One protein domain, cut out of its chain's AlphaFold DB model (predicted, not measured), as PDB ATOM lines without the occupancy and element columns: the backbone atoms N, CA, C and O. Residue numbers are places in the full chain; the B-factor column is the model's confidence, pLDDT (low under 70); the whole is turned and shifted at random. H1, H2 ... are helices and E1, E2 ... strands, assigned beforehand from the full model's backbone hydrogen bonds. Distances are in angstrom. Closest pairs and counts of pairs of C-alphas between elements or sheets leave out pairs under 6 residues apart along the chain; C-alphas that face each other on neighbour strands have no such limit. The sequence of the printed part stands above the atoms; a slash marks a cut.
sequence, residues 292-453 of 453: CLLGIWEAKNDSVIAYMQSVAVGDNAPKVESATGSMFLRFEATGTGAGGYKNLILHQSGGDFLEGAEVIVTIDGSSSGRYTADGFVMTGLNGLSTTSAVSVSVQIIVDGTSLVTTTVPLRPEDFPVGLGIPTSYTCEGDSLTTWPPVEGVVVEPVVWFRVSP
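Overview. This is residues 292 to 453 of the 453 residues of an uncharacterized protein of Anaerolineales bacterium (UniProt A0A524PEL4). A closed barrel of eight strands, E1, E2, E3, E4, E5, E8, E9 and E10, lies toward one end of the domain; the long strands E2, E3 and E4 run on beyond it as a strip, which the hairpin E6 and E7 widens beside E4. The one named helix, H1, packs beside E2 and E10. The printed part has 162 residues, in the order E1 H1 E2 E3 E4 E5 E6 E7 E8 E9 E10, with antiparallel neighbours throughout, and is mostly strand. It is compact, with a radius of gyration of the C-alphas of 16.1 A, yet elongated, spanning 50 by 31 by 29 A.

Along the chain. E1, residues 295 to 299, begins at C-alpha (-15.238, -6.081, -32.104). H1 is residues 301 to 311, 15.3 A long. E2, residues 319 to 331, is 31.7 A long, E3, residues 336 to 349, 37.4 A, and E4, residues 357 to 373, 41.7 A. They bend by 78 degrees at residue 322, 55 degrees at 343 and 92 degrees at 370. E5 is residues 377 to 380. E6, residues 391 to 398, is 23.1 A long and E7, residues 401 to 409, 24.5 A. E8 is residues 423 to 428, E9 residues 431 to 435 and E10 residues 446 to 452, ending at C-alpha (-14.687, -10.035, -28.402).

Arrangement. Beside E1, E2 lies on one side and E10 on the other. N 297 and O 329 of E1 and E2 are 2.8 A apart, within hydrogen-bond range. The meander E2 E3 E4 E5, each strand the antiparallel neighbour of the one before, has N 340 and O 328 at 3.0 A, N 361 and O 346 at 2.9 A, and N 372 and O 379 at 2.8 A. E5 and E8 pair with N 378 and O 423 at 2.8 A. A second meander, E8 E9 E10, has N 433 and O 426 at 2.9 A and N 448 and O 432 at 2.8 A. E10 and E1 close the ring, with N 449 and O 298 at 2.9 A. E4 pairs with E6 over its residues 357 to 364, with N 360 and O 395 at 2.8 A. E6 and E7, a hairpin outside the ring, have N 394 and O 406 at 2.8 A. H1 is on the barrel at the sheet's level, with a height over the sheet of 0.3 A. Its closest C-alphas to E2 are Asn 301 and Ala 323, 5.5 A apart, and to E10 Ser 303 and Val 446, 5.1 A apart. In H1 every O i to N i+4 pair is within hydrogen-bond range.

Size, cuts and confidence. The C-alphas farthest apart, of Thr 334 and Asp 399, are 50.8 A apart. The printed part has no cut. The one long link is E7 to E8, 13 residues, and these two strands are apart. Mean pLDDT of the printed part is 87.5; residues 353, 381 to 388 and 411 to 420 are under 70.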
ATOM      1  N   CYS A 292     -14.983  -7.151 -40.938       94.12
ATOM      2  CA  CYS A 292     -13.938  -7.890 -40.254       94.12
ATOM      3  C   CYS A 292     -13.343  -7.084 -39.099       94.12
ATOM      4  O   CYS A 292     -12.931  -7.694 -38.127       94.12
ATOM      5  N   LEU A 293     -13.348  -5.749 -39.130       93.44
ATOM      6  CA  LEU A 293     -12.812  -4.936 -38.039       93.44
ATOM      7  C   LEU A 293     -13.708  -4.896 -36.797       93.44
ATOM      8  O   LEU A 293     -13.208  -4.564 -35.729       93.44
ATOM      9  N   LEU A 294     -14.997  -5.231 -36.891       94.31
ATOM     10  CA  LEU A 294     -15.920  -5.123 -35.756       94.31
ATOM     11  C   LEU A 294     -15.477  -5.991 -34.566       94.31
ATOM     12  O   LEU A 294     -15.020  -7.124 -34.745       94.31
ATOM     13  N   GLY A 295     -15.600  -5.428 -33.361       95.00
ATOM     14  CA  GLY A 295     -15.238  -6.081 -32.104       95.00
ATOM     15  C   GLY A 295     -14.081  -5.405 -31.366       95.00
ATOM     16  O   GLY A 295     -13.718  -4.257 -31.634       95.00
ATOM     17  N   ILE A 296     -13.512  -6.121 -30.392       96.44
ATOM     18  CA  ILE A 296     -12.360  -5.687 -29.588       96.44
ATOM     19  C   ILE A 296     -11.135  -6.506 -29.985       96.44
ATOM     20  O   ILE A 296     -11.186  -7.735 -30.012       96.44
ATOM     21  N   TRP A 297     -10.025  -5.820 -30.220       96.94
ATOM     22  CA  TRP A 297      -8.748  -6.365 -30.656       96.94
ATOM     23  C   TRP A 297      -7.666  -6.041 -29.649       96.94
ATOM     24  O   TRP A 297      -7.589  -4.909 -29.178       96.94
ATOM     25  N   GLU A 298      -6.787  -6.997 -29.383       97.25
ATOM     26  CA  GLU A 298      -5.584  -6.781 -28.585       97.25
ATOM     27  C   GLU A 298      -4.340  -7.136 -29.397       97.25
ATOM     28  O   GLU A 298      -4.305  -8.138 -30.115       97.25
ATOM     29  N   ALA A 299      -3.313  -6.294 -29.319       97.06
ATOM     30  CA  ALA A 299      -2.055  -6.526 -30.006       97.06
ATOM     31  C   ALA A 299      -1.262  -7.649 -29.323       97.06
ATOM     32  O   ALA A 299      -1.206  -7.750 -28.098       97.06
ATOM     33  N   LYS A 300      -0.572  -8.471 -30.114       97.69
ATOM     34  CA  LYS A 300       0.408  -9.429 -29.599       97.69
ATOM     35  C   LYS A 300       1.651  -8.675 -29.140       97.69
ATOM     36  O   LYS A 300       2.253  -7.961 -29.945       97.69
ATOM     37  N   ASN A 301       2.086  -8.906 -27.904       97.19
ATOM     38  CA  ASN A 301       3.251  -8.228 -27.324       97.19
ATOM     39  C   ASN A 301       4.506  -8.331 -28.204       97.19
ATOM     40  O   ASN A 301       5.169  -7.320 -28.403       97.19
ATOM     41  N   ASP A 302       4.781  -9.487 -28.814       97.94
ATOM     42  CA  ASP A 302       5.933  -9.656 -29.716       97.94
ATOM     43  C   ASP A 302       5.874  -8.717 -30.935       97.94
ATOM     44  O   ASP A 302       6.892  -8.164 -31.346       97.94
ATOM     45  N   SER A 303       4.676  -8.481 -31.485       97.62
ATOM     46  CA  SER A 303       4.491  -7.535 -32.594       97.62
ATOM     47  C   SER A 303       4.581  -6.077 -32.142       97.62
ATOM     48  O   SER A 303       5.117  -5.250 -32.868       97.62
ATOM     49  N   VAL A 304       4.141  -5.765 -30.914       95.81
ATOM     50  CA  VAL A 304       4.327  -4.434 -30.314       95.81
ATOM     51  C   VAL A 304       5.813  -4.155 -30.091       95.81
ATOM     52  O   VAL A 304       6.270  -3.061 -30.400       95.81
ATOM     53  N   ILE A 305       6.585  -5.137 -29.607       96.56
ATOM     54  CA  ILE A 305       8.043  -5.023 -29.444       96.56
ATOM     55  C   ILE A 305       8.704  -4.753 -30.798       96.56
ATOM     56  O   ILE A 305       9.471  -3.800 -30.912       96.56
ATOM     57  N   ALA A 306       8.386  -5.552 -31.822       96.56
ATOM     58  CA  ALA A 306       8.941  -5.387 -33.166       96.56
ATOM     59  C   ALA A 306       8.601  -4.011 -33.763       96.56
ATOM     60  O   ALA A 306       9.490  -3.314 -34.255       96.56
ATOM     61  N   TYR A 307       7.340  -3.586 -33.644       95.00
ATOM     62  CA  TYR A 307       6.888  -2.265 -34.069       95.00
ATOM     63  C   TYR A 307       7.653  -1.151 -33.342       95.00
ATOM     64  O   TYR A 307       8.314  -0.343 -33.992       95.00
ATOM     65  N   MET A 308       7.654  -1.142 -32.006       93.19
ATOM     66  CA  MET A 308       8.336  -0.113 -31.209       93.19
ATOM     67  C   MET A 308       9.841  -0.068 -31.498       93.19
ATOM     68  O   MET A 308      10.420   1.012 -31.585       93.19
ATOM     69  N   GLN A 309      10.469  -1.228 -31.715       94.75
ATOM     70  CA  GLN A 309      11.872  -1.311 -32.112       94.75
ATOM     71  C   GLN A 309      12.122  -0.708 -33.499       94.75
ATOM     72  O   GLN A 309      13.155  -0.074 -33.694       94.75
ATOM     73  N   SER A 310      11.204  -0.899 -34.452       93.25
ATOM     74  CA  SER A 310      11.329  -0.364 -35.814       93.25
ATOM     75  C   SER A 310      11.149   1.155 -35.883       93.25
ATOM     76  O   SER A 310      11.779   1.809 -36.709       93.25
ATOM     77  N   VAL A 311      10.337   1.725 -34.987       90.56
ATOM     78  CA  VAL A 311      10.139   3.180 -34.871       90.56
ATOM     79  C   VAL A 311      11.323   3.853 -34.174       90.56
ATOM     80  O   VAL A 311      11.616   5.021 -34.429       90.56
ATOM     81  N   ALA A 312      12.039   3.126 -33.316       88.25
ATOM     82  CA  ALA A 312      13.258   3.603 -32.682       88.25
ATOM     83  C   ALA A 312      14.413   3.626 -33.709       88.25
ATOM     84  O   ALA A 312      15.171   2.670 -33.851       88.25
ATOM     85  N   VAL A 313      14.525   4.723 -34.464       80.94
ATOM     86  CA  VAL A 313      15.565   4.930 -35.485       80.94
ATOM     87  C   VAL A 313      16.802   5.645 -34.934       80.94
ATOM     88  O   VAL A 313      16.699   6.611 -34.181       80.94
ATOM     89  N   GLY A 314      17.982   5.190 -35.365       84.62
ATOM     90  CA  GLY A 314      19.293   5.759 -35.028       84.62
ATOM     91  C   GLY A 314      20.271   4.704 -34.505       84.62
ATOM     92  O   GLY A 314      19.850   3.699 -33.938       84.62
ATOM     93  N   ASP A 315      21.577   4.945 -34.662       82.81
ATOM     94  CA  ASP A 315      22.638   4.022 -34.207       82.81
ATOM     95  C   ASP A 315      22.586   3.751 -32.691       82.81
ATOM     96  O   ASP A 315      23.107   2.746 -32.213       82.81
ATOM     97  N   ASN A 316      21.901   4.627 -31.951       85.12
ATOM     98  CA  ASN A 316      21.796   4.610 -30.497       85.12
ATOM     99  C   ASN A 316      20.337   4.590 -30.023       85.12
ATOM    100  O   ASN A 316      20.005   5.133 -28.966       85.12
ATOM    101  N   ALA A 317      19.444   4.015 -30.825       88.62
ATOM    102  CA  ALA A 317      18.073   3.766 -30.418       88.62
ATOM    103  C   ALA A 317      18.027   2.755 -29.252       88.62
ATOM    104  O   ALA A 317      18.784   1.778 -29.263       88.62
ATOM    105  N   PRO A 318      17.152   2.949 -28.247       90.69
ATOM    106  CA  PRO A 318      16.973   1.960 -27.194       90.69
ATOM    107  C   PRO A 318      16.464   0.643 -27.786       90.69
ATOM    108  O   PRO A 318      15.660   0.615 -28.726       90.69
ATOM    109  N   LYS A 319      16.925  -0.467 -27.217       94.00
ATOM    110  CA  LYS A 319      16.433  -1.797 -27.550       94.00
ATOM    111  C   LYS A 319      15.196  -2.099 -26.715       94.00
ATOM    112  O   LYS A 319      15.273  -2.069 -25.493       94.00
ATOM    113  N   VAL A 320      14.078  -2.439 -27.346       95.81
ATOM    114  CA  VAL A 320      12.866  -2.887 -26.646       95.81
ATOM    115  C   VAL A 320      13.009  -4.376 -26.337       95.81
ATOM    116  O   VAL A 320      13.047  -5.212 -27.237       95.81
ATOM    117  N   GLU A 321      13.133  -4.725 -25.061       96.50
ATOM    118  CA  GLU A 321      13.396  -6.099 -24.622       96.50
ATOM    119  C   GLU A 321      12.126  -6.895 -24.346       96.50
ATOM    120  O   GLU A 321      12.082  -8.099 -24.595       96.50
ATOM    121  N   SER A 322      11.100  -6.240 -23.803       97.38
ATOM    122  CA  SER A 322       9.820  -6.882 -23.513       97.38
ATOM    123  C   SER A 322       8.670  -5.881 -23.477       97.38
ATOM    124  O   SER A 322       8.875  -4.681 -23.289       97.38
ATOM    125  N   ALA A 323       7.456  -6.402 -23.645       97.38
ATOM    126  CA  ALA A 323       6.208  -5.677 -23.485       97.38
ATOM    127  C   ALA A 323       5.237  -6.505 -22.629       97.38
ATOM    128  O   ALA A 323       5.092  -7.715 -22.828       97.38
ATOM    129  N   THR A 324       4.565  -5.856 -21.682       97.69
ATOM    130  CA  THR A 324       3.471  -6.428 -20.876       97.69
ATOM    131  C   THR A 324       2.306  -5.444 -20.811       97.69
ATOM    132  O   THR A 324       2.483  -4.280 -21.143       97.69
ATOM    133  N   GLY A 325       1.113  -5.887 -20.410       96.44
ATOM    134  CA  GLY A 325      -0.109  -5.081 -20.532       96.44
ATOM    135  C   GLY A 325      -0.797  -5.301 -21.876       96.44
ATOM    136  O   GLY A 325      -0.632  -6.364 -22.470       96.44
ATOM    137  N   SER A 326      -1.594  -4.329 -22.327       95.50
ATOM    138  CA  SER A 326      -2.362  -4.460 -23.570       95.50
ATOM    139  C   SER A 326      -2.380  -3.161 -24.374       95.50
ATOM    140  O   SER A 326      -2.518  -2.071 -23.815       95.50
ATOM    141  N   MET A 327      -2.242  -3.293 -25.690       95.06
ATOM    142  CA  MET A 327      -2.598  -2.275 -26.676       95.06
ATOM    143  C   MET A 327      -3.849  -2.781 -27.387       95.06
ATOM    144  O   MET A 327      -3.859  -3.928 -27.833       95.06
ATOM    145  N   PHE A 328      -4.888  -1.956 -27.484       94.50
ATOM    146  CA  PHE A 328      -6.189  -2.404 -27.973       94.50
ATOM    147  C   PHE A 328      -6.789  -1.484 -29.034       94.50
ATOM    148  O   PHE A 328      -6.521  -0.281 -29.059       94.50
ATOM    149  N   LEU A 329      -7.650  -2.070 -29.866       93.75
ATOM    150  CA  LEU A 329      -8.586  -1.377 -30.749       93.75
ATOM    151  C   LEU A 329     -10.000  -1.896 -30.482       93.75
ATOM    152  O   LEU A 329     -10.193  -3.061 -30.147       93.75
ATOM    153  N   ARG A 330     -11.001  -1.044 -30.646       93.75
ATOM    154  CA  ARG A 330     -12.418  -1.389 -30.614       93.75
ATOM    155  C   ARG A 330     -13.093  -0.719 -31.792       93.75
ATOM    156  O   ARG A 330     -12.922   0.483 -31.966       93.75
ATOM    157  N   PHE A 331     -13.883  -1.467 -32.543       92.62
ATOM    158  CA  PHE A 331     -14.669  -0.942 -33.651       92.62
ATOM    159  C   PHE A 331     -16.126  -1.363 -33.485       92.62
ATOM    160  O   PHE A 331     -16.423  -2.522 -33.187       92.62
ATOM    161  N   GLU A 332     -17.026  -0.407 -33.656       91.25
ATOM    162  CA  GLU A 332     -18.464  -0.560 -33.478       91.25
ATOM    163  C   GLU A 332     -19.170  -0.394 -34.827       91.25
ATOM    164  O   GLU A 332     -18.751   0.390 -35.682       91.25
ATOM    165  N   ALA A 333     -20.291  -1.095 -35.009       90.19
ATOM    166  CA  ALA A 333     -21.063  -1.052 -36.253       90.19
ATOM    167  C   ALA A 333     -21.626   0.344 -36.578       90.19
ATOM    168  O   ALA A 333     -21.988   0.628 -37.717       90.19
ATOM    169  N   THR A 334     -21.647   1.243 -35.596       84.88
ATOM    170  CA  THR A 334     -21.993   2.664 -35.710       84.88
ATOM    171  C   THR A 334     -20.909   3.514 -36.384       84.88
ATOM    172  O   THR A 334     -21.036   4.737 -36.433       84.88
ATOM    173  N   GLY A 335     -19.821   2.908 -36.879       85.75
ATOM    174  CA  GLY A 335     -18.692   3.635 -37.472       85.75
ATOM    175  C   GLY A 335     -17.867   4.407 -36.437       85.75
ATOM    176  O   GLY A 335     -17.095   5.301 -36.782       85.75
ATOM    177  N   THR A 336     -18.046   4.096 -35.152       87.62
ATOM    178  CA  THR A 336     -17.250   4.611 -34.034       87.62
ATOM    179  C   THR A 336     -16.269   3.553 -33.566       87.62
ATOM    180  O   THR A 336     -16.495   2.354 -33.697       87.62
ATOM    181  N   GLY A 337     -15.148   3.987 -33.013       89.00
ATOM    182  CA  GLY A 337     -14.170   3.090 -32.435       89.00
ATOM    183  C   GLY A 337     -13.407   3.734 -31.295       89.00
ATOM    184  O   GLY A 337     -13.572   4.916 -30.984       89.00
ATOM    185  N   ALA A 338     -12.550   2.939 -30.674       90.44
ATOM    186  CA  ALA A 338     -11.592   3.390 -29.687       90.44
ATOM    187  C   ALA A 338     -10.258   2.674 -29.877       90.44
ATOM    188  O   ALA A 338     -10.216   1.520 -30.283       90.44
ATOM    189  N   GLY A 339      -9.165   3.347 -29.552       89.75
ATOM    190  CA  GLY A 339      -7.825   2.780 -29.549       89.75
ATOM    191  C   GLY A 339      -7.087   3.247 -28.310       89.75
ATOM    192  O   GLY A 339      -7.279   4.379 -27.863       89.75
ATOM    193  N   GLY A 340      -6.273   2.386 -27.713       90.75
ATOM    194  CA  GLY A 340      -5.560   2.773 -26.507       90.75
ATOM    195  C   GLY A 340      -4.582   1.748 -25.973       90.75
ATOM    196  O   GLY A 340      -4.268   0.736 -26.603       90.75
ATOM    197  N   TYR A 341      -4.130   2.036 -24.764       92.69
ATOM    198  CA  TYR A 341      -3.236   1.222 -23.968       92.69
ATOM    199  C   TYR A 341      -3.867   0.992 -22.602       92.69
ATOM    200  O   TYR A 341      -4.546   1.863 -22.065       92.69
ATOM    201  N   LYS A 342      -3.634  -0.188 -22.037       94.38
ATOM    202  CA  LYS A 342      -4.054  -0.539 -20.686       94.38
ATOM    203  C   LYS A 342      -2.854  -1.085 -19.939       94.38
ATOM    204  O   LYS A 342      -2.525  -2.267 -20.075       94.38
ATOM    205  N   ASN A 343      -2.215  -0.215 -19.159       95.00
ATOM    206  CA  ASN A 343      -0.960  -0.512 -18.462       95.00
ATOM    207  C   ASN A 343       0.077  -1.179 -19.387       95.00
ATOM    208  O   ASN A 343       0.656  -2.199 -19.015       95.00
ATOM    209  N   LEU A 344       0.266  -0.661 -20.607       96.50
ATOM    210  CA  LEU A 344       1.293  -1.183 -21.507       96.50
ATOM    211  C   LEU A 344       2.663  -0.785 -20.953       96.50
ATOM    212  O   LEU A 344       2.994   0.394 -20.925       96.50
ATOM    213  N   ILE A 345       3.458  -1.755 -20.522       97.25
ATOM    214  CA  ILE A 345       4.793  -1.545 -19.969       97.25
ATOM    215  C   ILE A 345       5.820  -2.094 -20.953       97.25
ATOM    216  O   ILE A 345       5.828  -3.295 -21.227       97.25
ATOM    217  N   LEU A 346       6.698  -1.226 -21.445       96.62
ATOM    218  CA  LEU A 346       7.844  -1.570 -22.278       96.62
ATOM    219  C   LEU A 346       9.114  -1.540 -21.428       96.62
ATOM    220  O   LEU A 346       9.404  -0.531 -20.783       96.62
ATOM    221  N   HIS A 347       9.877  -2.629 -21.456       96.62
ATOM    222  CA  HIS A 347      11.232  -2.666 -20.911       96.62
ATOM    223  C   HIS A 347      12.221  -2.359 -22.028       96.62
ATOM    224  O   HIS A 347      12.210  -3.039 -23.055       96.62
ATOM    225  N   GLN A 348      13.058  -1.347 -21.837       95.25
ATOM    226  CA  GLN A 348      14.040  -0.914 -22.818       95.25
ATOM    227  C   GLN A 348      15.445  -0.883 -22.213       95.25
ATOM    228  O   GLN A 348      15.613  -0.531 -21.045       95.25
ATOM    229  N   SER A 349      16.454  -1.216 -23.015       92.88
ATOM    230  CA  SER A 349      17.864  -1.150 -22.630       92.88
ATOM    231  C   SER A 349      18.704  -0.388 -23.654       92.88
ATOM    232  O   SER A 349      18.431  -0.399 -24.856       92.88
ATOM    233  N   GLY A 350      19.753   0.282 -23.172       85.31
ATOM    234  CA  GLY A 350      20.680   1.043 -24.012       85.31
ATOM    235  C   GLY A 350      20.172   2.429 -24.431       85.31
ATOM    236  O   GLY A 350      19.175   2.937 -23.921       85.31
ATOM    237  N   GLY A 351      20.907   3.052 -25.351       82.31
ATOM    238  CA  GLY A 351      20.688   4.418 -25.825       82.31
ATOM    239  C   GLY A 351      21.838   5.368 -25.478       82.31
ATOM    240  O   GLY A 351      22.535   5.177 -24.482       82.31
ATOM    241  N   ASP A 352      22.023   6.406 -26.298       74.00
ATOM    242  CA  ASP A 352      23.194   7.313 -26.280       74.00
ATOM    243  C   ASP A 352      23.533   7.927 -24.917       74.00
ATOM    244  O   ASP A 352      24.682   8.252 -24.624       74.00
ATOM    245  N   PHE A 353      22.520   8.125 -24.078       68.19
ATOM    246  CA  PHE A 353      22.661   8.868 -22.830       68.19
ATOM    247  C   PHE A 353      22.719   7.974 -21.588       68.19
ATOM    248  O   PHE A 353      22.861   8.497 -20.483       68.19
ATOM    249  N   LEU A 354      22.576   6.653 -21.745       74.31
ATOM    250  CA  LEU A 354      22.251   5.740 -20.648       74.31
ATOM    251  C   LEU A 354      22.829   4.328 -20.860       74.31
ATOM    252  O   LEU A 354      22.143   3.323 -20.671       74.31
ATOM    253  N   GLU A 355      24.100   4.226 -21.248       81.00
ATOM    254  CA  GLU A 355      24.777   2.926 -21.311       81.00
ATOM    255  C   GLU A 355      24.748   2.259 -19.918       81.00
ATOM    256  O   GLU A 355      25.275   2.799 -18.945       81.00
ATOM    257  N   GLY A 356      24.070   1.111 -19.806       84.00
ATOM    258  CA  GLY A 356      23.854   0.400 -18.538       84.00
ATOM    259  C   GLY A 356      22.589   0.780 -17.751       84.00
ATOM    260  O   GLY A 356      22.403   0.247 -16.659       84.00
ATOM    261  N   ALA A 357      21.715   1.651 -18.270       90.06
ATOM    262  CA  ALA A 357      20.407   1.893 -17.658       90.06
ATOM    263  C   ALA A 357      19.308   1.000 -18.252       90.06
ATOM    264  O   ALA A 357      19.294   0.699 -19.448       90.06
ATOM    265  N   GLU A 358      18.347   0.658 -17.402       92.31
ATOM    266  CA  GLU A 358      17.057   0.090 -17.774       92.31
ATOM    267  C   GLU A 358      16.020   1.218 -17.813       92.31
ATOM    268  O   GLU A 358      15.955   2.065 -16.916       92.31
ATOM    269  N   VAL A 359      15.198   1.248 -18.857       92.50
ATOM    270  CA  VAL A 359      14.120   2.227 -19.010       92.50
ATOM    271  C   VAL A 359      12.792   1.486 -19.053       92.50
ATOM    272  O   VAL A 359      12.551   0.658 -19.928       92.50
ATOM    273  N   ILE A 360      11.914   1.796 -18.103       94.81
ATOM    274  CA  ILE A 360      10.547   1.284 -18.050       94.81
ATOM    275  C   ILE A 360       9.618   2.377 -18.564       94.81
ATOM    276  O   ILE A 360       9.491   3.438 -17.949       94.81
ATOM    277  N   VAL A 361       8.949   2.115 -19.681       94.81
ATOM    278  CA  VAL A 361       7.954   3.021 -20.264       94.81
ATOM    279  C   VAL A 361       6.571   2.439 -20.018       94.81
ATOM    280  O   VAL A 361       6.259   1.372 -20.526       94.81
ATOM    281  N   THR A 362       5.741   3.125 -19.239       95.75
ATOM    282  CA  THR A 362       4.341   2.750 -19.000       95.75
ATOM    283  C   THR A 362       3.424   3.669 -19.786       95.75
ATOM    284  O   THR A 362       3.512   4.884 -19.634       95.75
ATOM    285  N   ILE A 363       2.534   3.097 -20.589       93.62
ATOM    286  CA  ILE A 363       1.548   3.813 -21.393       93.62
ATOM    287  C   ILE A 363       0.153   3.381 -20.955       93.62
ATOM    288  O   ILE A 363      -0.149   2.186 -20.889       93.62
ATOM    289  N   ASP A 364      -0.703   4.351 -20.656       93.25
ATOM    290  CA  ASP A 364      -2.086   4.090 -20.260       93.25
ATOM    291  C   ASP A 364      -3.015   5.182 -20.777       93.25
ATOM    292  O   ASP A 364      -2.627   6.349 -20.840       93.25
ATOM    293  N   GLY A 365      -4.235   4.794 -21.133       89.44
ATOM    294  CA  GLY A 365      -5.272   5.677 -21.653       89.44
ATOM    295  C   GLY A 365      -5.733   5.309 -23.056       89.44
ATOM    296  O   GLY A 365      -5.185   4.431 -23.721       89.44
ATOM    297  N   SER A 366      -6.770   5.994 -23.522       88.38
ATOM    298  CA  SER A 366      -7.386   5.720 -24.816       88.38
ATOM    299  C   SER A 366      -7.898   6.986 -25.488       88.38
ATOM    300  O   SER A 366      -8.030   8.044 -24.870       88.38
ATOM    301  N   SER A 367      -8.180   6.846 -26.778       84.75
ATOM    302  CA  SER A 367      -8.927   7.792 -27.592       84.75
ATOM    303  C   SER A 367     -10.097   7.066 -28.248       84.75
ATOM    304  O   SER A 367     -10.054   5.850 -28.449       84.75
ATOM    305  N   SER A 368     -11.144   7.807 -28.585       85.81
ATOM    306  CA  SER A 368     -12.303   7.305 -29.314       85.81
ATOM    307  C   SER A 368     -12.742   8.323 -30.350       85.81
ATOM    308  O   SER A 368     -12.696   9.524 -30.088       85.81
ATOM    309  N   GLY A 369     -13.224   7.846 -31.488       85.12
ATOM    310  CA  GLY A 369     -13.695   8.700 -32.570       85.12
ATOM    311  C   GLY A 369     -14.322   7.883 -33.688       85.12
ATOM    312  O   GLY A 369     -14.516   6.674 -33.552       85.12
ATOM    313  N   ARG A 370     -14.640   8.538 -34.802       84.62
ATOM    314  CA  ARG A 370     -15.189   7.857 -35.982       84.62
ATOM    315  C   ARG A 370     -14.092   7.216 -36.813       84.62
ATOM    316  O   ARG A 370     -12.967   7.711 -36.818       84.62
ATOM    317  N   TYR A 371     -14.406   6.137 -37.516       87.12
ATOM    318  CA  TYR A 371     -13.477   5.483 -38.430       87.12
ATOM    319  C   TYR A 371     -14.154   5.086 -39.741       87.12
ATOM    320  O   TYR A 371     -15.359   4.858 -39.796       87.12
ATOM    321  N   THR A 372     -13.347   4.975 -40.789       86.12
ATOM    322  CA  THR A 372     -13.701   4.415 -42.092       86.12
ATOM    323  C   THR A 372     -12.672   3.353 -42.471       86.12
ATOM    324  O   THR A 372     -11.516   3.426 -42.041       86.12
ATOM    325  N   ALA A 373     -13.082   2.338 -43.232       89.38
ATOM    326  CA  ALA A 373     -12.210   1.234 -43.621       89.38
ATOM    327  C   ALA A 373     -12.624   0.624 -44.967       89.38
ATOM    328  O   ALA A 373     -13.672  -0.007 -45.082       89.38
ATOM    329  N   ASP A 374     -11.778   0.765 -45.984       87.44
ATOM    330  CA  ASP A 374     -12.090   0.343 -47.359       87.44
ATOM    331  C   ASP A 374     -11.700  -1.110 -47.701       87.44
ATOM    332  O   ASP A 374     -11.705  -1.503 -48.868       87.44
ATOM    333  N   GLY A 375     -11.354  -1.916 -46.693       89.31
ATOM    334  CA  GLY A 375     -10.806  -3.266 -46.864       89.31
ATOM    335  C   GLY A 375      -9.276  -3.311 -46.939       89.31
ATOM    336  O   GLY A 375      -8.696  -4.388 -46.816       89.31
ATOM    337  N   PHE A 376      -8.613  -2.165 -47.121       91.19
ATOM    338  CA  PHE A 376      -7.154  -2.074 -47.250       91.19
ATOM    339  C   PHE A 376      -6.543  -0.993 -46.364       91.19
ATOM    340  O   PHE A 376      -5.411  -1.130 -45.899       91.19
ATOM    341  N   VAL A 377      -7.266   0.099 -46.159       90.69
ATOM    342  CA  VAL A 377      -6.842   1.285 -45.435       90.69
ATOM    343  C   VAL A 377      -7.941   1.662 -44.460       90.69
ATOM    344  O   VAL A 377      -9.092   1.874 -44.841       90.69
ATOM    345  N   MET A 378      -7.576   1.754 -43.185       89.44
ATOM    346  CA  MET A 378      -8.425   2.350 -42.167       89.44
ATOM    347  C   MET A 378      -7.993   3.798 -41.960       89.44
ATOM    348  O   MET A 378      -6.805   4.089 -41.823       89.44
ATOM    349  N   THR A 379      -8.950   4.714 -41.926       86.81
ATOM    350  CA  THR A 379      -8.711   6.115 -41.574       86.81
ATOM    351  C   THR A 379      -9.661   6.455 -40.445       86.81
ATOM    352  O   THR A 379     -10.863   6.258 -40.578       86.81
ATOM    353  N   GLY A 380      -9.172   6.923 -39.298       75.56
ATOM    354  CA  GLY A 380     -10.104   7.143 -38.199       75.56
ATOM    355  C   GLY A 380      -9.522   7.335 -36.817       75.56
ATOM    356  O   GLY A 380      -8.319   7.514 -36.644       75.56
ATOM    357  N   LEU A 381     -10.460   7.326 -35.868       68.19
ATOM    358  CA  LEU A 381     -10.408   7.755 -34.470       68.19
ATOM    359  C   LEU A 381     -10.128   9.258 -34.272       68.19
ATOM    360  O   LEU A 381     -10.015   9.727 -33.141       68.19
ATOM    361  N   ASN A 382     -10.134  10.029 -35.365       58.25
ATOM    362  CA  ASN A 382     -10.109  11.485 -35.337       58.25
ATOM    363  C   ASN A 382     -11.527  12.031 -35.169       58.25
ATOM    364  O   ASN A 382     -12.362  11.890 -36.057       58.25
ATOM    365  N   GLY A 383     -11.790  12.687 -34.042       46.59
ATOM    366  CA  GLY A 383     -13.029  13.433 -33.854       46.59
ATOM    367  C   GLY A 383     -13.356  13.693 -32.392       46.59
ATOM    368  O   GLY A 383     -13.891  12.819 -31.724       46.59
ATOM    369  N   LEU A 384     -13.053  14.913 -31.935       44.69
ATOM    370  CA  LEU A 384     -13.830  15.722 -30.975       44.69
ATOM    371  C   LEU A 384     -14.276  15.098 -29.632       44.69
ATOM    372  O   LEU A 384     -15.061  15.712 -28.917       44.69
ATOM    373  N   SER A 385     -13.742  13.952 -29.218       44.81
ATOM    374  CA  SER A 385     -13.809  13.521 -27.822       44.81
ATOM    375  C   SER A 385     -12.741  14.271 -27.020       44.81
ATOM    376  O   SER A 385     -11.542  14.095 -27.230       44.81
ATOM    377  N   THR A 386     -13.176  15.122 -26.088       47.69
ATOM    378  CA  THR A 386     -12.348  15.941 -25.179       47.69
ATOM    379  C   THR A 386     -11.508  15.137 -24.180       47.69
ATOM    380  O   THR A 386     -10.931  15.716 -23.261       47.69
ATOM    381  N   THR A 387     -11.443  13.812 -24.301       54.09
ATOM    382  CA  THR A 387     -10.747  12.946 -23.345       54.09
ATOM    383  C   THR A 387      -9.758  12.025 -24.043       54.09
ATOM    384  O   THR A 387      -9.824  10.808 -23.901       54.09
ATOM    385  N   SER A 388      -8.809  12.592 -24.784       60.56
ATOM    386  CA  SER A 388      -7.536  11.907 -25.015       60.56
ATOM    387  C   SER A 388      -6.780  11.936 -23.685       60.56
ATOM    388  O   SER A 388      -6.243  12.967 -23.286       60.56
ATOM    389  N   ALA A 389      -6.808  10.827 -22.952       74.31
ATOM    390  CA  ALA A 389      -6.140  10.702 -21.657       74.31
ATOM    391  C   ALA A 389      -4.971   9.717 -21.738       74.31
ATOM    392  O   ALA A 389      -4.767   8.930 -20.818       74.31
ATOM    393  N   VAL A 390      -4.229   9.717 -22.853       84.38
ATOM    394  CA  VAL A 390      -3.047   8.862 -22.980       84.38
ATOM    395  C   VAL A 390      -1.889   9.514 -22.235       84.38
ATOM    396  O   VAL A 390      -1.477  10.637 -22.526       84.38
ATOM    397  N   SER A 391      -1.358   8.805 -21.252       90.12
ATOM    398  CA  SER A 391      -0.205   9.218 -20.467       90.12
ATOM    399  C   SER A 391       0.946   8.251 -20.694       90.12
ATOM    400  O   SER A 391       0.743   7.040 -20.769       90.12
ATOM    401  N   VAL A 392       2.158   8.796 -20.794       92.31
ATOM    402  CA  VAL A 392       3.396   8.019 -20.823       92.31
ATOM    403  C   VAL A 392       4.201   8.358 -19.588       92.31
ATOM    404  O   VAL A 392       4.571   9.509 -19.369       92.31
ATOM    405  N   SER A 393       4.489   7.344 -18.784       94.12
ATOM    406  CA  SER A 393       5.397   7.439 -17.651       94.12
ATOM    407  C   SER A 393       6.705   6.741 -17.988       94.12
ATOM    408  O   SER A 393       6.711   5.551 -18.280       94.12
ATOM    409  N   VAL A 394       7.815   7.473 -17.937       93.69
ATOM    410  CA  VAL A 394       9.162   6.936 -18.155       93.69
ATOM    411  C   VAL A 394       9.873   6.865 -16.816       93.69
ATOM    412  O   VAL A 394      10.019   7.881 -16.135       93.69
ATOM    413  N   GLN A 395      10.320   5.670 -16.446       94.50
ATOM    414  CA  GLN A 395      11.141   5.414 -15.273       94.50
ATOM    415  C   GLN A 395      12.523   4.934 -15.715       94.50
ATOM    416  O   GLN A 395      12.638   3.943 -16.426       94.50
ATOM    417  N   ILE A 396      13.569   5.628 -15.271       92.31
ATOM    418  CA  ILE A 396      14.964   5.254 -15.545       92.31
ATOM    419  C   ILE A 396      15.542   4.582 -14.300       92.31
ATOM    420  O   ILE A 396      15.443   5.129 -13.195       92.31
ATOM    421  N   ILE A 397      16.152   3.414 -14.481       91.44
ATOM    422  CA  ILE A 397      16.772   2.597 -13.439       91.44
ATOM    423  C   ILE A 397      18.248   2.399 -13.793       91.44
ATOM    424  O   ILE A 397      18.576   1.960 -14.889       91.44
ATOM    425  N   VAL A 398      19.150   2.714 -12.862       91.25
ATOM    426  CA  VAL A 398      20.598   2.486 -12.999       91.25
ATOM    427  C   VAL A 398      21.064   1.702 -11.782       91.25
ATOM    428  O   VAL A 398      20.746   2.080 -10.652       91.25
ATOM    429  N   ASP A 399      21.761   0.587 -12.003       89.75
ATOM    430  CA  ASP A 399      22.227  -0.319 -10.943       89.75
ATOM    431  C   ASP A 399      21.109  -0.724  -9.955       89.75
ATOM    432  O   ASP A 399      21.288  -0.752  -8.735       89.75
ATOM    433  N   GLY A 400      19.904  -0.982 -10.478       88.75
ATOM    434  CA  GLY A 400      18.724  -1.353  -9.688       88.75
ATOM    435  C   GLY A 400      18.079  -0.209  -8.892       88.75
ATOM    436  O   GLY A 400      17.136  -0.450  -8.139       88.75
ATOM    437  N   THR A 401      18.549   1.035  -9.045       90.38
ATOM    438  CA  THR A 401      17.990   2.215  -8.370       90.38
ATOM    439  C   THR A 401      17.224   3.092  -9.356       90.38
ATOM    440  O   THR A 401      17.774   3.530 -10.365       90.38
ATOM    441  N   SER A 402      15.956   3.392  -9.056       91.94
ATOM    442  CA  SER A 402      15.165   4.338  -9.850       91.94
ATOM    443  C   SER A 402      15.675   5.766  -9.639       91.94
ATOM    444  O   SER A 402      15.689   6.261  -8.513       91.94
ATOM    445  N   LEU A 403      16.102   6.417 -10.722       90.12
ATOM    446  CA  LEU A 403      16.654   7.772 -10.684       90.12
ATOM    447  C   LEU A 403      15.577   8.840 -10.876       90.12
ATOM    448  O   LEU A 403      15.530   9.820 -10.135       90.12
ATOM    449  N   VAL A 404      14.733   8.664 -11.894       90.25
ATOM    450  CA  VAL A 404      13.709   9.633 -12.295       90.25
ATOM    451  C   VAL A 404      12.487   8.883 -12.805       90.25
ATOM    452  O   VAL A 404      12.620   7.939 -13.586       90.25
ATOM    453  N   THR A 405      11.309   9.351 -12.397       91.75
ATOM    454  CA  THR A 405      10.034   9.040 -13.039       91.75
ATOM    455  C   THR A 405       9.440  10.343 -13.546       91.75
ATOM    456  O   THR A 405       9.256  11.282 -12.772       91.75
ATOM    457  N   THR A 406       9.158  10.411 -14.842       93.44
ATOM    458  CA  THR A 406       8.445  11.537 -15.448       93.44
ATOM    459  C   THR A 406       7.197  11.024 -16.136       93.44
ATOM    460  O   THR A 406       7.252   9.995 -16.806       93.44
ATOM    461  N   THR A 407       6.083  11.729 -15.977       91.94
ATOM    462  CA  THR A 407       4.836  11.432 -16.679       91.94
ATOM    463  C   THR A 407       4.527  12.592 -17.602       91.94
ATOM    464  O   THR A 407       4.398  13.732 -17.153       91.94
ATOM    465  N   VAL A 408       4.421  12.299 -18.891       87.75
ATOM    466  CA  VAL A 408       4.091  13.272 -19.925       87.75
ATOM    467  C   VAL A 408       2.762  12.846 -20.547       87.75
ATOM    468  O   VAL A 408       2.621  11.679 -20.924       87.75
ATOM    469  N   PRO A 409       1.761  13.738 -20.631       84.31
ATOM    470  CA  PRO A 409       0.590  13.457 -21.448       84.31
ATOM    471  C   PRO A 409       1.050  13.345 -22.903       84.31
ATOM    472  O   PRO A 409       1.708  14.260 -23.406       84.31
ATOM    473  N   LEU A 410       0.730  12.234 -23.565       76.56
ATOM    474  CA  LEU A 410       0.893  12.175 -25.010       76.56
ATOM    475  C   LEU A 410      -0.158  13.067 -25.631       76.56
ATOM    476  O   LEU A 410      -1.316  13.101 -25.194       76.56
ATOM    477  N   ARG A 411       0.255  13.802 -26.655       68.69
ATOM    478  CA  ARG A 411      -0.731  14.485 -27.464       68.69
ATOM    479  C   ARG A 411      -1.421  13.445 -28.332       68.69
ATOM    480  O   ARG A 411      -0.826  12.397 -28.591       68.69
ATOM    481  N   PRO A 412      -2.658  13.721 -28.779       60.19
ATOM    482  CA  PRO A 412      -3.336  12.864 -29.724       60.19
ATOM    483  C   PRO A 412      -2.380  12.449 -30.830       60.19
ATOM    484  O   PRO A 412      -2.166  11.255 -30.890       60.19
ATOM    485  N   GLU A 413      -1.709  13.389 -31.530       62.81
ATOM    486  CA  GLU A 413      -0.745  13.197 -32.647       62.81
ATOM    487  C   GLU A 413       0.347  12.127 -32.460       62.81
ATOM    488  O   GLU A 413       0.868  11.626 -33.454       62.81
ATOM    489  N   ASP A 414       0.667  11.735 -31.226       68.06
ATOM    490  CA  ASP A 414       1.722  10.762 -30.927       68.06
ATOM    491  C   ASP A 414       1.218   9.297 -30.947       68.06
ATOM    492  O   ASP A 414       1.988   8.363 -30.707       68.06
ATOM    493  N   PHE A 415      -0.078   9.071 -31.207       69.06
ATOM    494  CA  PHE A 415      -0.722   7.754 -31.202       69.06
ATOM    495  C   PHE A 415      -0.697   7.067 -32.590       69.06
ATOM    496  O   PHE A 415      -1.361   7.530 -33.520       69.06
ATOM    497  N   PRO A 416      -0.033   5.907 -32.756       61.28
ATOM    498  CA  PRO A 416       0.187   5.329 -34.084       61.28
ATOM    499  C   PRO A 416      -1.056   4.814 -34.813       61.28
ATOM    500  O   PRO A 416      -1.062   4.748 -36.036       61.28
ATOM    501  N   VAL A 417      -2.097   4.397 -34.083       60.09
ATOM    502  CA  VAL A 417      -3.194   3.579 -34.648       60.09
ATOM    503  C   VAL A 417      -4.554   4.266 -34.530       60.09
ATOM    504  O   VAL A 417      -5.584   3.609 -34.441       60.09
ATOM    505  N   GLY A 418      -4.602   5.597 -34.475       57.47
ATOM    506  CA  GLY A 418      -5.866   6.238 -34.113       57.47
ATOM    507  C   GLY A 418      -6.013   7.715 -34.388       57.47
ATOM    508  O   GLY A 418      -6.718   8.376 -33.634       57.47
ATOM    509  N   LEU A 419      -5.363   8.251 -35.420       60.69
ATOM    510  CA  LEU A 419      -5.406   9.696 -35.640       60.69
ATOM    511  C   LEU A 419      -5.541  10.110 -37.089       60.69
ATOM    512  O   LEU A 419      -4.783  10.943 -37.583       60.69
ATOM    513  N   GLY A 420      -6.489   9.512 -37.802       68.00
ATOM    514  CA  GLY A 420      -6.811   9.883 -39.184       68.00
ATOM    515  C   GLY A 420      -5.620   9.920 -40.143       68.00
ATOM    516  O   GLY A 420      -5.761  10.447 -41.242       68.00
ATOM    517  N   ILE A 421      -4.476   9.344 -39.755       82.06
ATOM    518  CA  ILE A 421      -3.435   8.965 -40.684       82.06
ATOM    519  C   ILE A 421      -3.899   7.634 -41.276       82.06
ATOM    520  O   ILE A 421      -4.127   6.681 -40.520       82.06
ATOM    521  N   PRO A 422      -4.086   7.565 -42.601       88.12
ATOM    522  CA  PRO A 422      -4.507   6.341 -43.257       88.12
ATOM    523  C   PRO A 422      -3.535   5.200 -42.930       88.12
ATOM    524  O   PRO A 422      -2.349   5.273 -43.242       88.12
ATOM    525  N   THR A 423      -4.037   4.158 -42.273       91.00
ATOM    526  CA  THR A 423      -3.266   2.994 -41.832       91.00
ATOM    527  C   THR A 423      -3.650   1.798 -42.681       91.00
ATOM    528  O   THR A 423      -4.804   1.370 -42.678       91.00
ATOM    529  N   SER A 424      -2.685   1.242 -43.410       93.75
ATOM    530  CA  SER A 424      -2.913   0.005 -44.149       93.75
ATOM    531  C   SER A 424      -3.164  -1.153 -43.192       93.75
ATOM    532  O   SER A 424      -2.548  -1.233 -42.125       93.75
ATOM    533  N   TYR A 425      -4.047  -2.067 -43.577       95.31
ATOM    534  CA  TYR A 425      -4.359  -3.240 -42.780       95.31
ATOM    535  C   TYR A 425      -4.818  -4.427 -43.629       95.31
ATOM    536  O   TYR A 425      -5.156  -4.300 -44.802       95.31
ATOM    537  N   THR A 426      -4.826  -5.596 -42.999       96.94
ATOM    538  CA  THR A 426      -5.487  -6.808 -43.489       96.94
ATOM    539  C   THR A 426      -6.259  -7.423 -42.339       96.94
ATOM    540  O   THR A 426      -5.706  -7.540 -41.239       96.94
ATOM    541  N   CYS A 427      -7.492  -7.849 -42.582       96.19
ATOM    542  CA  CYS A 427      -8.312  -8.509 -41.580       96.19
ATOM    543  C   CYS A 427      -8.862  -9.830 -42.128       96.19
ATOM    544  O   CYS A 427      -9.505  -9.858 -43.177       96.19
ATOM    545  N   GLU A 428      -8.599 -10.929 -41.422       96.12
ATOM    546  CA  GLU A 428      -9.096 -12.259 -41.771       96.12
ATOM    547  C   GLU A 428      -9.457 -13.034 -40.496       96.12
ATOM    548  O   GLU A 428      -8.601 -13.350 -39.666       96.12
ATOM    549  N   GLY A 429     -10.747 -13.345 -40.332       94.75
ATOM    550  CA  GLY A 429     -11.256 -14.034 -39.144       94.75
ATOM    551  C   GLY A 429     -10.973 -13.248 -37.861       94.75
ATOM    552  O   GLY A 429     -11.384 -12.098 -37.735       94.75
ATOM    553  N   ASP A 430     -10.257 -13.872 -36.925       96.69
ATOM    554  CA  ASP A 430      -9.873 -13.273 -35.638       96.69
ATOM    555  C   ASP A 430      -8.458 -12.666 -35.657       96.69
ATOM    556  O   ASP A 430      -7.872 -12.426 -34.600       96.69
ATOM    557  N   SER A 431      -7.888 -12.435 -36.846       97.12
ATOM    558  CA  SER A 431      -6.566 -11.832 -37.025       97.12
ATOM    559  C   SER A 431      -6.667 -10.514 -37.785       97.12
ATOM    560  O   SER A 431      -7.144 -10.470 -38.917       97.12
ATOM    561  N   LEU A 432      -6.129  -9.455 -37.189       96.88
ATOM    562  CA  LEU A 432      -5.952  -8.150 -37.821       96.88
ATOM    563  C   LEU A 432      -4.456  -7.843 -37.843       96.88
ATOM    564  O   LEU A 432      -3.747  -8.109 -36.880       96.88
ATOM    565  N   THR A 433      -3.950  -7.313 -38.947       97.31
ATOM    566  CA  THR A 433      -2.571  -6.816 -39.046       97.31
ATOM    567  C   THR A 433      -2.618  -5.391 -39.555       97.31
ATOM    568  O   THR A 433      -3.301  -5.133 -40.541       97.31
ATOM    569  N   THR A 434      -1.922  -4.477 -38.886       95.50
ATOM    570  CA  THR A 434      -1.877  -3.055 -39.252       95.50
ATOM    571  C   THR A 434      -0.445  -2.613 -39.507       95.50
ATOM    572  O   THR A 434       0.465  -3.049 -38.801       95.50
ATOM    573  N   TRP A 435      -0.265  -1.676 -40.435       94.56
ATOM    574  CA  TRP A 435       1.012  -1.022 -40.731       94.56
ATOM    575  C   TRP A 435       0.889   0.487 -40.478       94.56
ATOM    576  O   TRP A 435       0.622   1.238 -41.419       94.56
ATOM    577  N   PRO A 436       1.026   0.938 -39.213       90.44
ATOM    578  CA  PRO A 436       0.940   2.353 -38.867       90.44
ATOM    579  C   PRO A 436       1.996   3.160 -39.633       90.44
ATOM    580  O   PRO A 436       3.181   2.843 -39.534       90.44
ATOM    581  N   PRO A 437       1.624   4.183 -40.407       86.69
ATOM    582  CA  PRO A 437       2.595   4.940 -41.184       86.69
ATOM    583  C   PRO A 437       3.524   5.742 -40.264       86.69
ATOM    584  O   PRO A 437       3.072   6.461 -39.376       86.69
ATOM    585  N   VAL A 438       4.831   5.661 -40.519       84.25
ATOM    586  CA  VAL A 438       5.846   6.530 -39.909       84.25
ATOM    587  C   VAL A 438       6.672   7.143 -41.030       84.25
ATOM    588  O   VAL A 438       7.204   6.437 -41.889       84.25
ATOM    589  N   GLU A 439       6.737   8.474 -41.069       86.06
ATOM    590  CA  GLU A 439       7.403   9.189 -42.156       86.06
ATOM    591  C   GLU A 439       8.885   8.794 -42.241       86.06
ATOM    592  O   GLU A 439       9.640   8.916 -41.280       86.06
ATOM    593  N   GLY A 440       9.304   8.299 -43.410       87.31
ATOM    594  CA  GLY A 440      10.697   7.937 -43.679       87.31
ATOM    595  C   GLY A 440      11.182   6.630 -43.040       87.31
ATOM    596  O   GLY A 440      12.362   6.311 -43.192       87.31
ATOM    597  N   VAL A 441      10.312   5.860 -42.376       88.56
ATOM    598  CA  VAL A 441      10.685   4.618 -41.680       88.56
ATOM    599  C   VAL A 441       9.813   3.454 -42.150       88.56
ATOM    600  O   VAL A 441       8.589   3.547 -42.191       88.56
ATOM    601  N   VAL A 442      10.447   2.334 -42.503       90.00
ATOM    602  CA  VAL A 442       9.736   1.066 -42.711       90.00
ATOM    603  C   VAL A 442       9.490   0.457 -41.339       90.00
ATOM    604  O   VAL A 442      10.444   0.062 -40.671       90.00
ATOM    605  N   VAL A 443       8.229   0.407 -40.918       92.38
ATOM    606  CA  VAL A 443       7.855  -0.169 -39.626       92.38
ATOM    607  C   VAL A 443       7.442  -1.629 -39.748       92.38
ATOM    608  O   VAL A 443       6.867  -2.052 -40.756       92.38
ATOM    609  N   GLU A 444       7.705  -2.390 -38.693       96.19
ATOM    610  CA  GLU A 444       7.157  -3.735 -38.532       96.19
ATOM    611  C   GLU A 444       5.645  -3.662 -38.250       96.19
ATOM    612  O   GLU A 444       5.188  -2.734 -37.579       96.19
ATOM    613  N   PRO A 445       4.834  -4.612 -38.745       96.75
ATOM    614  CA  PRO A 445       3.402  -4.601 -38.493       96.75
ATOM    615  C   PRO A 445       3.058  -4.888 -37.031       96.75
ATOM    616  O   PRO A 445       3.707  -5.692 -36.359       96.75
ATOM    617  N   VAL A 446       1.932  -4.333 -36.584       96.50
ATOM    618  CA  VAL A 446       1.283  -4.748 -35.335       96.50
ATOM    619  C   VAL A 446       0.248  -5.819 -35.664       96.50
ATOM    620  O   VAL A 446      -0.614  -5.619 -36.522       96.50
ATOM    621  N   VAL A 447       0.347  -6.967 -34.995       97.50
ATOM    622  CA  VAL A 447      -0.556  -8.107 -35.175       97.50
ATOM    623  C   VAL A 447      -1.510  -8.156 -33.999       97.50
ATOM    624  O   VAL A 447      -1.091  -8.258 -32.848       97.50
ATOM    625  N   TRP A 448      -2.796  -8.161 -34.299       97.31
ATOM    626  CA  TRP A 448      -3.884  -8.126 -33.343       97.31
ATOM    627  C   TRP A 448      -4.664  -9.433 -33.377       97.31
ATOM    628  O   TRP A 448      -4.751 -10.097 -34.414       97.31
ATOM    629  N   PHE A 449      -5.253  -9.795 -32.246       97.25
ATOM    630  CA  PHE A 449      -6.205 -10.893 -32.147       97.25
ATOM    631  C   PHE A 449      -7.519 -10.393 -31.557       97.25
ATOM    632  O   PHE A 449      -7.528  -9.522 -30.684       97.25
ATOM    633  N   ARG A 450      -8.634 -10.938 -32.044       97.00
ATOM    634  CA  ARG A 450      -9.962 -10.563 -31.563       97.00
ATOM    635  C   ARG A 450     -10.229 -11.178 -30.188       97.00
ATOM    636  O   ARG A 450     -10.090 -12.384 -29.999       97.00
ATOM    637  N   VAL A 451     -10.622 -10.345 -29.229       95.38
ATOM    638  CA  VAL A 451     -10.954 -10.741 -27.848       95.38
ATOM    639  C   VAL A 451     -12.465 -10.829 -27.643       95.38
ATOM    640  O   VAL A 451     -12.939 -11.667 -26.879       95.38
ATOM    641  N   SER A 452     -13.224  -9.994 -28.354       86.44
ATOM    642  CA  SER A 452     -14.687 -10.035 -28.402       86.44
ATOM    643  C   SER A 452     -15.161  -9.729 -29.821       86.44
ATOM    644  O   SER A 452     -14.599  -8.809 -30.423       86.44
ATOM    645  N   PRO A 453     -16.163 -10.458 -30.348       74.50
ATOM    646  CA  PRO A 453     -16.899 -10.040 -31.537       74.50
ATOM    647  C   PRO A 453     -17.682  -8.749 -31.297       74.50
ATOM    648  O   PRO A 453     -17.905  -8.399 -30.108       74.50
TER     649      PRO A 453